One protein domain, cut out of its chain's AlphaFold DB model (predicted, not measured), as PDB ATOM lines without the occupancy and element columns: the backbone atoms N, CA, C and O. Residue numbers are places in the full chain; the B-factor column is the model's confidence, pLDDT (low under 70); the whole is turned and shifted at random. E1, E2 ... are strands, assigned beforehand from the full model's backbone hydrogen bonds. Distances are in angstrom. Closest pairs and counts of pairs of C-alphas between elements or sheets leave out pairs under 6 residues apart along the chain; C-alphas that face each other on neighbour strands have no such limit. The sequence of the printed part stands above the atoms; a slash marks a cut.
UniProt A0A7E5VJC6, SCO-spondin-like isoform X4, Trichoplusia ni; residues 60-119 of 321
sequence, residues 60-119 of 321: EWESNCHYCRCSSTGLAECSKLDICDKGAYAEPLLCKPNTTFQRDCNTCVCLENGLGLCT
ATOM      1  N   GLU A  60      76.107 -29.888  28.346       91.81
ATOM      2  CA  GLU A  60      77.519 -29.524  28.463       91.81
ATOM      3  C   GLU A  60      78.388 -30.712  28.033       91.81
ATOM      4  O   GLU A  60      78.046 -31.880  28.291       91.81
ATOM      5  N   TRP A  61      79.485 -30.427  27.333       88.69
ATOM      6  CA  TRP A  61      80.421 -31.436  26.846       88.69
ATOM      7  C   TRP A  61      81.820 -30.869  26.627       88.69
ATOM      8  O   TRP A  61      82.006 -29.671  26.448       88.69
ATOM      9  N   GLU A  62      82.806 -31.759  26.599       87.12
ATOM     10  CA  GLU A  62      84.157 -31.434  26.160       87.12
ATOM     11  C   GLU A  62      84.389 -32.030  24.772       87.12
ATOM     12  O   GLU A  62      84.070 -33.195  24.520       87.12
ATOM     13  N   SER A  63      84.921 -31.233  23.850       82.81
ATOM     14  CA  SER A  63      85.236 -31.669  22.493       82.81
ATOM     15  C   SER A  63      86.468 -30.955  21.967       82.81
ATOM     16  O   SER A  63      86.537 -29.732  22.005       82.81
ATOM     17  N   ASN A  64      87.450 -31.715  21.472       81.56
ATOM     18  CA  ASN A  64      88.664 -31.173  20.850       81.56
ATOM     19  C   ASN A  64      89.331 -30.061  21.690       81.56
ATOM     20  O   ASN A  64      89.716 -29.021  21.164       81.56
ATOM     21  N   CYS A  65      89.434 -30.264  23.010       85.94
ATOM     22  CA  CYS A  65      89.933 -29.278  23.982       85.94
ATOM     23  C   CYS A  65      89.105 -27.974  24.099       85.94
ATOM     24  O   CYS A  65      89.590 -26.901  24.465       85.94
ATOM     25  N   HIS A  66      87.815 -28.055  23.826       88.75
ATOM     26  CA  HIS A  66      86.876 -26.998  24.154       88.75
ATOM     27  C   HIS A  66      85.872 -27.539  25.152       88.75
ATOM     28  O   HIS A  66      85.374 -28.651  24.995       88.75
ATOM     29  N   TYR A  67      85.576 -26.738  26.163       90.00
ATOM     30  CA  TYR A  67      84.377 -26.911  26.956       90.00
ATOM     31  C   TYR A  67      83.238 -26.197  26.239       90.00
ATOM     32  O   TYR A  67      83.333 -25.005  25.945       90.00
ATOM     33  N   CYS A  68      82.191 -26.942  25.930       92.31
ATOM     34  CA  CYS A  68      81.033 -26.483  25.194       92.31
ATOM     35  C   CYS A  68      79.783 -26.583  26.060       92.31
ATOM     36  O   CYS A  68      79.590 -27.556  26.792       92.31
ATOM     37  N   ARG A  69      78.901 -25.595  25.920       93.44
ATOM     38  CA  ARG A  69      77.553 -25.606  26.485       93.44
ATOM     39  C   ARG A  69      76.532 -25.257  25.418       93.44
ATOM     40  O   ARG A  69      76.801 -24.451  24.534       93.44
ATOM     41  N   CYS A  70      75.342 -25.824  25.519       92.06
ATOM     42  CA  CYS A  70      74.245 -25.475  24.636       92.06
ATOM     43  C   CYS A  70      73.387 -24.371  25.252       92.06
ATOM     44  O   CYS A  70      72.840 -24.548  26.347       92.06
ATOM     45  N   SER A  71      73.232 -23.257  24.542       89.62
ATOM     46  CA  SER A  71      72.366 -22.154  24.951       89.62
ATOM     47  C   SER A  71      70.892 -22.586  25.025       89.62
ATOM     48  O   SER A  71      70.487 -23.631  24.508       89.62
ATOM     49  N   SER A  72      70.042 -21.752  25.630       86.69
ATOM     50  CA  SER A  72      68.586 -21.964  25.616       86.69
ATOM     51  C   SER A  72      67.976 -21.909  24.211       86.69
ATOM     52  O   SER A  72      66.883 -22.430  24.007       86.69
ATOM     53  N   THR A  73      68.680 -21.310  23.246       84.88
ATOM     54  CA  THR A  73      68.286 -21.252  21.831       84.88
ATOM     55  C   THR A  73      68.785 -22.453  21.025       84.88
ATOM     56  O   THR A  73      68.515 -22.535  19.831       84.88
ATOM     57  N   GLY A  74      69.491 -23.397  21.657       84.00
ATOM     58  CA  GLY A  74      70.019 -24.585  20.992       84.00
ATOM     59  C   GLY A  74      71.325 -24.348  20.233       84.00
ATOM     60  O   GLY A  74      71.690 -25.185  19.416       84.00
ATOM     61  N   LEU A  75      72.026 -23.235  20.468       88.12
ATOM     62  CA  LEU A  75      73.322 -22.942  19.846       88.12
ATOM     63  C   LEU A  75      74.468 -23.412  20.740       88.12
ATOM     64  O   LEU A  75      74.443 -23.206  21.956       88.12
ATOM     65  N   ALA A  76      75.479 -24.035  20.138       88.88
ATOM     66  CA  ALA A  76      76.659 -24.485  20.860       88.88
ATOM     67  C   ALA A  76      77.622 -23.315  21.111       88.88
ATOM     68  O   ALA A  76      78.114 -22.679  20.184       88.88
ATOM     69  N   GLU A  77      77.922 -23.060  22.381       92.12
ATOM     70  CA  GLU A  77      78.899 -22.075  22.836       92.12
ATOM     71  C   GLU A  77      80.126 -22.814  23.378       92.12
ATOM     72  O   GLU A  77      80.063 -23.426  24.444       92.12
ATOM     73  N   CYS A  78      81.241 -22.767  22.647       90.75
ATOM     74  CA  CYS A  78      82.468 -23.487  22.983       90.75
ATOM     75  C   CYS A  78      83.606 -22.534  23.365       90.75
ATOM     76  O   CYS A  78      83.918 -21.594  22.638       90.75
ATOM     77  N   SER A  79      84.273 -22.816  24.483       89.69
ATOM     78  CA  SER A  79      85.449 -22.097  24.979       89.69
ATOM     79  C   SER A  79      86.651 -23.029  25.075       89.69
ATOM     80  O   SER A  79      86.532 -24.143  25.585       89.69
ATOM     81  N   LYS A  80      87.815 -22.577  24.607       86.88
ATOM     82  CA  LYS A  80      89.062 -23.347  24.671       86.88
ATOM     83  C   LYS A  80      89.520 -23.535  26.123       86.88
ATOM     84  O   LYS A  80      89.462 -22.593  26.906       86.88
ATOM     85  N   LEU A  81      90.004 -24.731  26.459       83.94
ATOM     86  CA  LEU A  81      90.584 -25.020  27.772       83.94
ATOM     87  C   LEU A  81      92.076 -24.645  27.820       83.94
ATOM     88  O   LEU A  81      92.850 -25.015  26.934       83.94
ATOM     89  N   ASP A  82      92.490 -23.959  28.889       77.81
ATOM     90  CA  ASP A  82      93.860 -23.440  29.071       77.81
ATOM     91  C   ASP A  82      94.915 -24.528  29.350       77.81
ATOM     92  O   ASP A  82      96.112 -24.280  29.249       77.81
ATOM     93  N   ILE A  83      94.481 -25.742  29.703       75.19
ATOM     94  CA  ILE A  83      95.349 -26.848  30.151       75.19
ATOM     95  C   ILE A  83      95.921 -27.646  28.968       75.19
ATOM     96  O   ILE A  83      96.822 -28.464  29.140       75.19
ATOM     97  N   CYS A  84      95.419 -27.443  27.750       73.62
ATOM     98  CA  CYS A  84      95.917 -28.204  26.616       73.62
ATOM     99  C   CYS A  84      97.154 -27.551  26.011       73.62
ATOM    100  O   CYS A  84      97.078 -26.450  25.464       73.62
ATOM    101  N   ASP A  85      98.256 -28.291  26.002       68.88
ATOM    102  CA  ASP A  85      99.455 -27.937  25.255       68.88
ATOM    103  C   ASP A  85      99.314 -28.224  23.750       68.88
ATOM    104  O   ASP A  85      98.610 -29.134  23.307       68.88
ATOM    105  N   LYS A  86      99.986 -27.375  22.965       63.31
ATOM    106  CA  LYS A  86      99.917 -27.260  21.501       63.31
ATOM    107  C   LYS A  86     100.166 -28.604  20.804       63.31
ATOM    108  O   LYS A  86     101.262 -29.145  20.912       63.31
ATOM    109  N   GLY A  87      99.212 -29.082  20.001       60.25
ATOM    110  CA  GLY A  87      99.473 -30.256  19.156       60.25
ATOM    111  C   GLY A  87      98.423 -30.634  18.116       60.25
ATOM    112  O   GLY A  87      98.803 -30.980  17.006       60.25
ATOM    113  N   ALA A  88      97.128 -30.544  18.412       51.22
ATOM    114  CA  ALA A  88      96.077 -30.794  17.423       51.22
ATOM    115  C   ALA A  88      94.736 -30.288  17.962       51.22
ATOM    116  O   ALA A  88      94.127 -30.938  18.807       51.22
ATOM    117  N   TYR A  89      94.275 -29.131  17.492       61.66
ATOM    118  CA  TYR A  89      92.915 -28.681  17.778       61.66
ATOM    119  C   TYR A  89      92.145 -28.704  16.467       61.66
ATOM    120  O   TYR A  89      92.260 -27.791  15.654       61.66
ATOM    121  N   ALA A  90      91.411 -29.792  16.242       65.38
ATOM    122  CA  ALA A  90      90.284 -29.745  15.324       65.38
ATOM    123  C   ALA A  90      89.216 -28.802  15.909       65.38
ATOM    124  O   ALA A  90      89.165 -28.602  17.127       65.38
ATOM    125  N   GLU A  91      88.372 -28.215  15.062       76.56
ATOM    126  CA  GLU A  91      87.230 -27.417  15.526       76.56
ATOM    127  C   GLU A  91      86.334 -28.246  16.465       76.56
ATOM    128  O   GLU A  91      86.185 -29.456  16.257       76.56
ATOM    129  N   PRO A  92      85.771 -27.650  17.533       74.88
ATOM    130  CA  PRO A  92      84.935 -28.383  18.474       74.88
ATOM    131  C   PRO A  92      83.671 -28.908  17.797       74.88
ATOM    132  O   PRO A  92      83.038 -28.226  16.995       74.88
ATOM    133  N   LEU A  93      83.283 -30.130  18.155       80.81
ATOM    134  CA  LEU A  93      82.027 -30.704  17.689       80.81
ATOM    135  C   LEU A  93      80.859 -29.916  18.297       80.81
ATOM    136  O   LEU A  93      80.800 -29.717  19.513       80.81
ATOM    137  N   LEU A  94      79.916 -29.503  17.448       81.50
ATOM    138  CA  LEU A  94      78.782 -28.642  17.814       81.50
ATOM    139  C   LEU A  94      77.661 -29.380  18.566       81.50
ATOM    140  O   LEU A  94      76.685 -28.768  18.992       81.50
ATOM    141  N   CYS A  95      77.790 -30.692  18.752       84.88
ATOM    142  CA  CYS A  95      76.884 -31.498  19.556       84.88
ATOM    143  C   CYS A  95      77.668 -32.496  20.414       84.88
ATOM    144  O   CYS A  95      78.789 -32.894  20.086       84.88
ATOM    145  N   LYS A  96      77.063 -32.922  21.526       84.94
ATOM    146  CA  LYS A  96      77.651 -33.919  22.421       84.94
ATOM    147  C   LYS A  96      77.604 -35.315  21.776       84.94
ATOM    148  O   LYS A  96      76.502 -35.778  21.468       84.94
ATOM    149  N   PRO A  97      78.734 -36.031  21.637       84.31
ATOM    150  CA  PRO A  97      78.753 -37.373  21.060       84.31
ATOM    151  C   PRO A  97      77.780 -38.340  21.737       84.31
ATOM    152  O   PRO A  97      77.629 -38.331  22.962       84.31
ATOM    153  N   ASN A  98      77.148 -39.196  20.934       81.31
ATOM    154  CA  ASN A  98      76.181 -40.214  21.352       81.31
ATOM    155  C   ASN A  98      74.943 -39.651  22.073       81.31
ATOM    156  O   ASN A  98      74.340 -40.328  22.906       81.31
ATOM    157  N   THR A  99      74.550 -38.412  21.762       82.75
ATOM    158  CA  THR A  99      73.313 -37.808  22.279       82.75
ATOM    159  C   THR A  99      72.272 -37.605  21.199       82.75
ATOM    160  O   THR A  99      72.593 -37.461  20.021       82.75
ATOM    161  N   THR A 100      71.014 -37.570  21.625       87.69
ATOM    162  CA  THR A 100      69.880 -37.274  20.758       87.69
ATOM    163  C   THR A 100      69.418 -35.842  21.001       87.69
ATOM    164  O   THR A 100      69.251 -35.432  22.150       87.69
ATOM    165  N   PHE A 101      69.187 -35.092  19.929       86.12
ATOM    166  CA  PHE A 101      68.643 -33.737  19.964       86.12
ATOM    167  C   PHE A 101      67.575 -33.569  18.881       86.12
ATOM    168  O   PHE A 101      67.470 -34.391  17.971       86.12
ATOM    169  N   GLN A 102      66.750 -32.532  18.993       83.62
ATOM    170  CA  GLN A 102      65.678 -32.263  18.041       83.62
ATOM    171  C   GLN A 102      66.005 -31.004  17.242       83.62
ATOM    172  O   GLN A 102      66.326 -29.972  17.827       83.62
ATOM    173  N   ARG A 103      65.933 -31.106  15.913       80.75
ATOM    174  CA  ARG A 103      66.111 -29.991  14.981       80.75
ATOM    175  C   ARG A 103      64.851 -29.874  14.135       80.75
ATOM    176  O   ARG A 103      64.511 -30.802  13.399       80.75
ATOM    177  N   ASP A 104      64.141 -28.759  14.270       83.12
ATOM    178  CA  ASP A 104      62.767 -28.601  13.785       83.12
ATOM    179  C   ASP A 104      61.861 -29.739  14.306       83.12
ATOM    180  O   ASP A 104      61.698 -29.920  15.510       83.12
ATOM    181  N   CYS A 105      61.287 -30.537  13.406       85.00
ATOM    182  CA  CYS A 105      60.507 -31.728  13.735       85.00
ATOM    183  C   CYS A 105      61.335 -33.024  13.693       85.00
ATOM    184  O   CYS A 105      60.820 -34.095  14.017       85.00
ATOM    185  N   ASN A 106      62.604 -32.942  13.294       86.56
ATOM    186  CA  ASN A 106      63.463 -34.096  13.082       86.56
ATOM    187  C   ASN A 106      64.256 -34.443  14.337       86.56
ATOM    188  O   ASN A 106      64.789 -33.577  15.026       86.56
ATOM    189  N   THR A 107      64.369 -35.738  14.606       88.81
ATOM    190  CA  THR A 107      65.167 -36.274  15.708       88.81
ATOM    191  C   THR A 107      66.538 -36.646  15.168       88.81
ATOM    192  O   THR A 107      66.633 -37.418  14.215       88.81
ATOM    193  N   CYS A 108      67.589 -36.107  15.775       89.56
ATOM    194  CA  CYS A 108      68.975 -36.271  15.363       89.56
ATOM    195  C   CYS A 108      69.787 -37.016  16.420       89.56
ATOM    196  O   CYS A 108      69.621 -36.761  17.610       89.56
ATOM    197  N   VAL A 109      70.697 -37.892  15.992       90.94
ATOM    198  CA  VAL A 109      71.718 -38.516  16.846       90.94
ATOM    199  C   VAL A 109      73.081 -37.934  16.491       90.94
ATOM    200  O   VAL A 109      73.508 -38.007  15.340       90.94
ATOM    201  N   CYS A 110      73.764 -37.362  17.477       87.88
ATOM    202  CA  CYS A 110      75.119 -36.850  17.337       87.88
ATOM    203  C   CYS A 110      76.122 -38.006  17.348       87.88
ATOM    204  O   CYS A 110      76.237 -38.732  18.337       87.88
ATOM    205  N   LEU A 111      76.848 -38.181  16.249       85.25
ATOM    206  CA  LEU A 111      77.893 -39.189  16.115       85.25
ATOM    207  C   LEU A 111      79.196 -38.766  16.806       85.25
ATOM    208  O   LEU A 111      79.390 -37.608  17.169       85.25
ATOM    209  N   GLU A 112      80.133 -39.707  16.941       81.31
ATOM    210  CA  GLU A 112      81.459 -39.455  17.530       81.31
ATOM    211  C   GLU A 112      82.294 -38.430  16.751       81.31
ATOM    212  O   GLU A 112      83.146 -37.764  17.328       81.31
ATOM    213  N   ASN A 113      82.025 -38.261  15.455       77.81
ATOM    214  CA  ASN A 113      82.645 -37.236  14.616       77.81
ATOM    215  C   ASN A 113      81.856 -35.911  14.583       77.81
ATOM    216  O   ASN A 113      82.160 -35.051  13.761       77.81
ATOM    217  N   GLY A 114      80.820 -35.767  15.418       78.62
ATOM    218  CA  GLY A 114      79.971 -34.577  15.543       78.62
ATOM    219  C   GLY A 114      78.990 -34.341  14.400       78.62
ATOM    220  O   GLY A 114      78.355 -33.290  14.361       78.62
ATOM    221  N   LEU A 115      78.823 -35.301  13.486       82.00
ATOM    222  CA  LEU A 115      77.744 -35.252  12.502       82.00
ATOM    223  C   LEU A 115      76.418 -35.679  13.144       82.00
ATOM    224  O   LEU A 115      76.344 -36.707  13.816       82.00
ATOM    225  N   GLY A 116      75.356 -34.911  12.898       85.44
ATOM    226  CA  GLY A 116      73.994 -35.262  13.294       85.44
ATOM    227  C   GLY A 116      73.312 -36.149  12.251       85.44
ATOM    228  O   GLY A 116      73.002 -35.687  11.155       85.44
ATOM    229  N   LEU A 117      73.029 -37.408  12.587       89.06
ATOM    230  CA  LEU A 117      72.145 -38.273  11.800       89.06
ATOM    231  C   LEU A 117      70.691 -37.986  12.170       89.06
ATOM    232  O   LEU A 117      70.227 -38.426  13.220       89.06
ATOM    233  N   CYS A 118      69.986 -37.250  11.315       90.62
ATOM    234  CA  CYS A 118      68.608 -36.826  11.551       90.62
ATOM    235  C   CYS A 118      67.584 -37.672  10.791       90.62
ATOM    236  O   CYS A 118      67.842 -38.135   9.680       90.62
ATOM    237  N   THR A 119      66.386 -37.815  11.362       88.31
ATOM    238  CA  THR A 119      65.209 -38.250  10.602       88.31
ATOM    239  C   THR A 119      64.862 -37.227   9.513       88.31
ATOM    240  O   THR A 119      65.243 -36.060   9.594       88.31
TER     241      THR A 119
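Overview. This is residues 60 to 119 of the 321 residues of the protein "SCO-spondin-like isoform X4" of Trichoplusia ni (UniProt A0A7E5VJC6). Two small lobes follow each other along an elongated shape, each a three-stranded antiparallel sheet in which the chain folds back twice, strand beside strand: E1, E2 and E3 make the first, E4, E5 and E6 the second. The long link, residues 81 to 99, loops out past the first lobe around Asp 85 and returns to the second. The printed part has 60 residues with no named helix and six named strands, E1 to E6 in order along the chain, in sheets ordered E1, E2, E3 and E4, E5, E6. The class is all strand, though under half of the residues, 26 of 60, are in named elements. The whole is only just compact, close to loose, with a radius of gyration of the C-alphas of 12.4 A and spans of 40 by 23 by 13 A.

Arrangement. E1, residues 60 to 63, and E2, residues 66 to 70, form a hairpin, antiparallel at 147 degrees, with N 61 and O 68 2.9 A apart, within hydrogen-bond range. E2 and E3, residues 76 to 80, form another, at 159 degrees, with N 67 and O 79 at 2.8 A. These strands are a meander, each the antiparallel neighbour of the one before. E4, residues 100 to 103, and E5, residues 106 to 110, form a hairpin at 137 degrees, with N 101 and O 108 at 2.9 A. E5 and E6, residues 116 to 118, form a hairpin at 151 degrees, with N 109 and O 117 at 2.9 A, and E4, E5 and E6 are a second meander. Each strand of the first sheet is apart from each strand of the second.

Along the chain. E1 begins at C-alpha 60, (77.519, -29.524, 28.463). E2 measures 12.7 A, E3 13.0 A and E5 12.7 A from first to last C-alpha. E6 ends at C-alpha 118, (68.608, -36.826, 11.551).

Size, cuts and confidence. The two C-alphas farthest apart, those of Asp 85 and Cys 105, are 40.8 A apart. The printed part has no cut, and its one long link is E3 to E4. The mean pLDDT of the printed part is 83.0, and residues 85 to 90 are under 70.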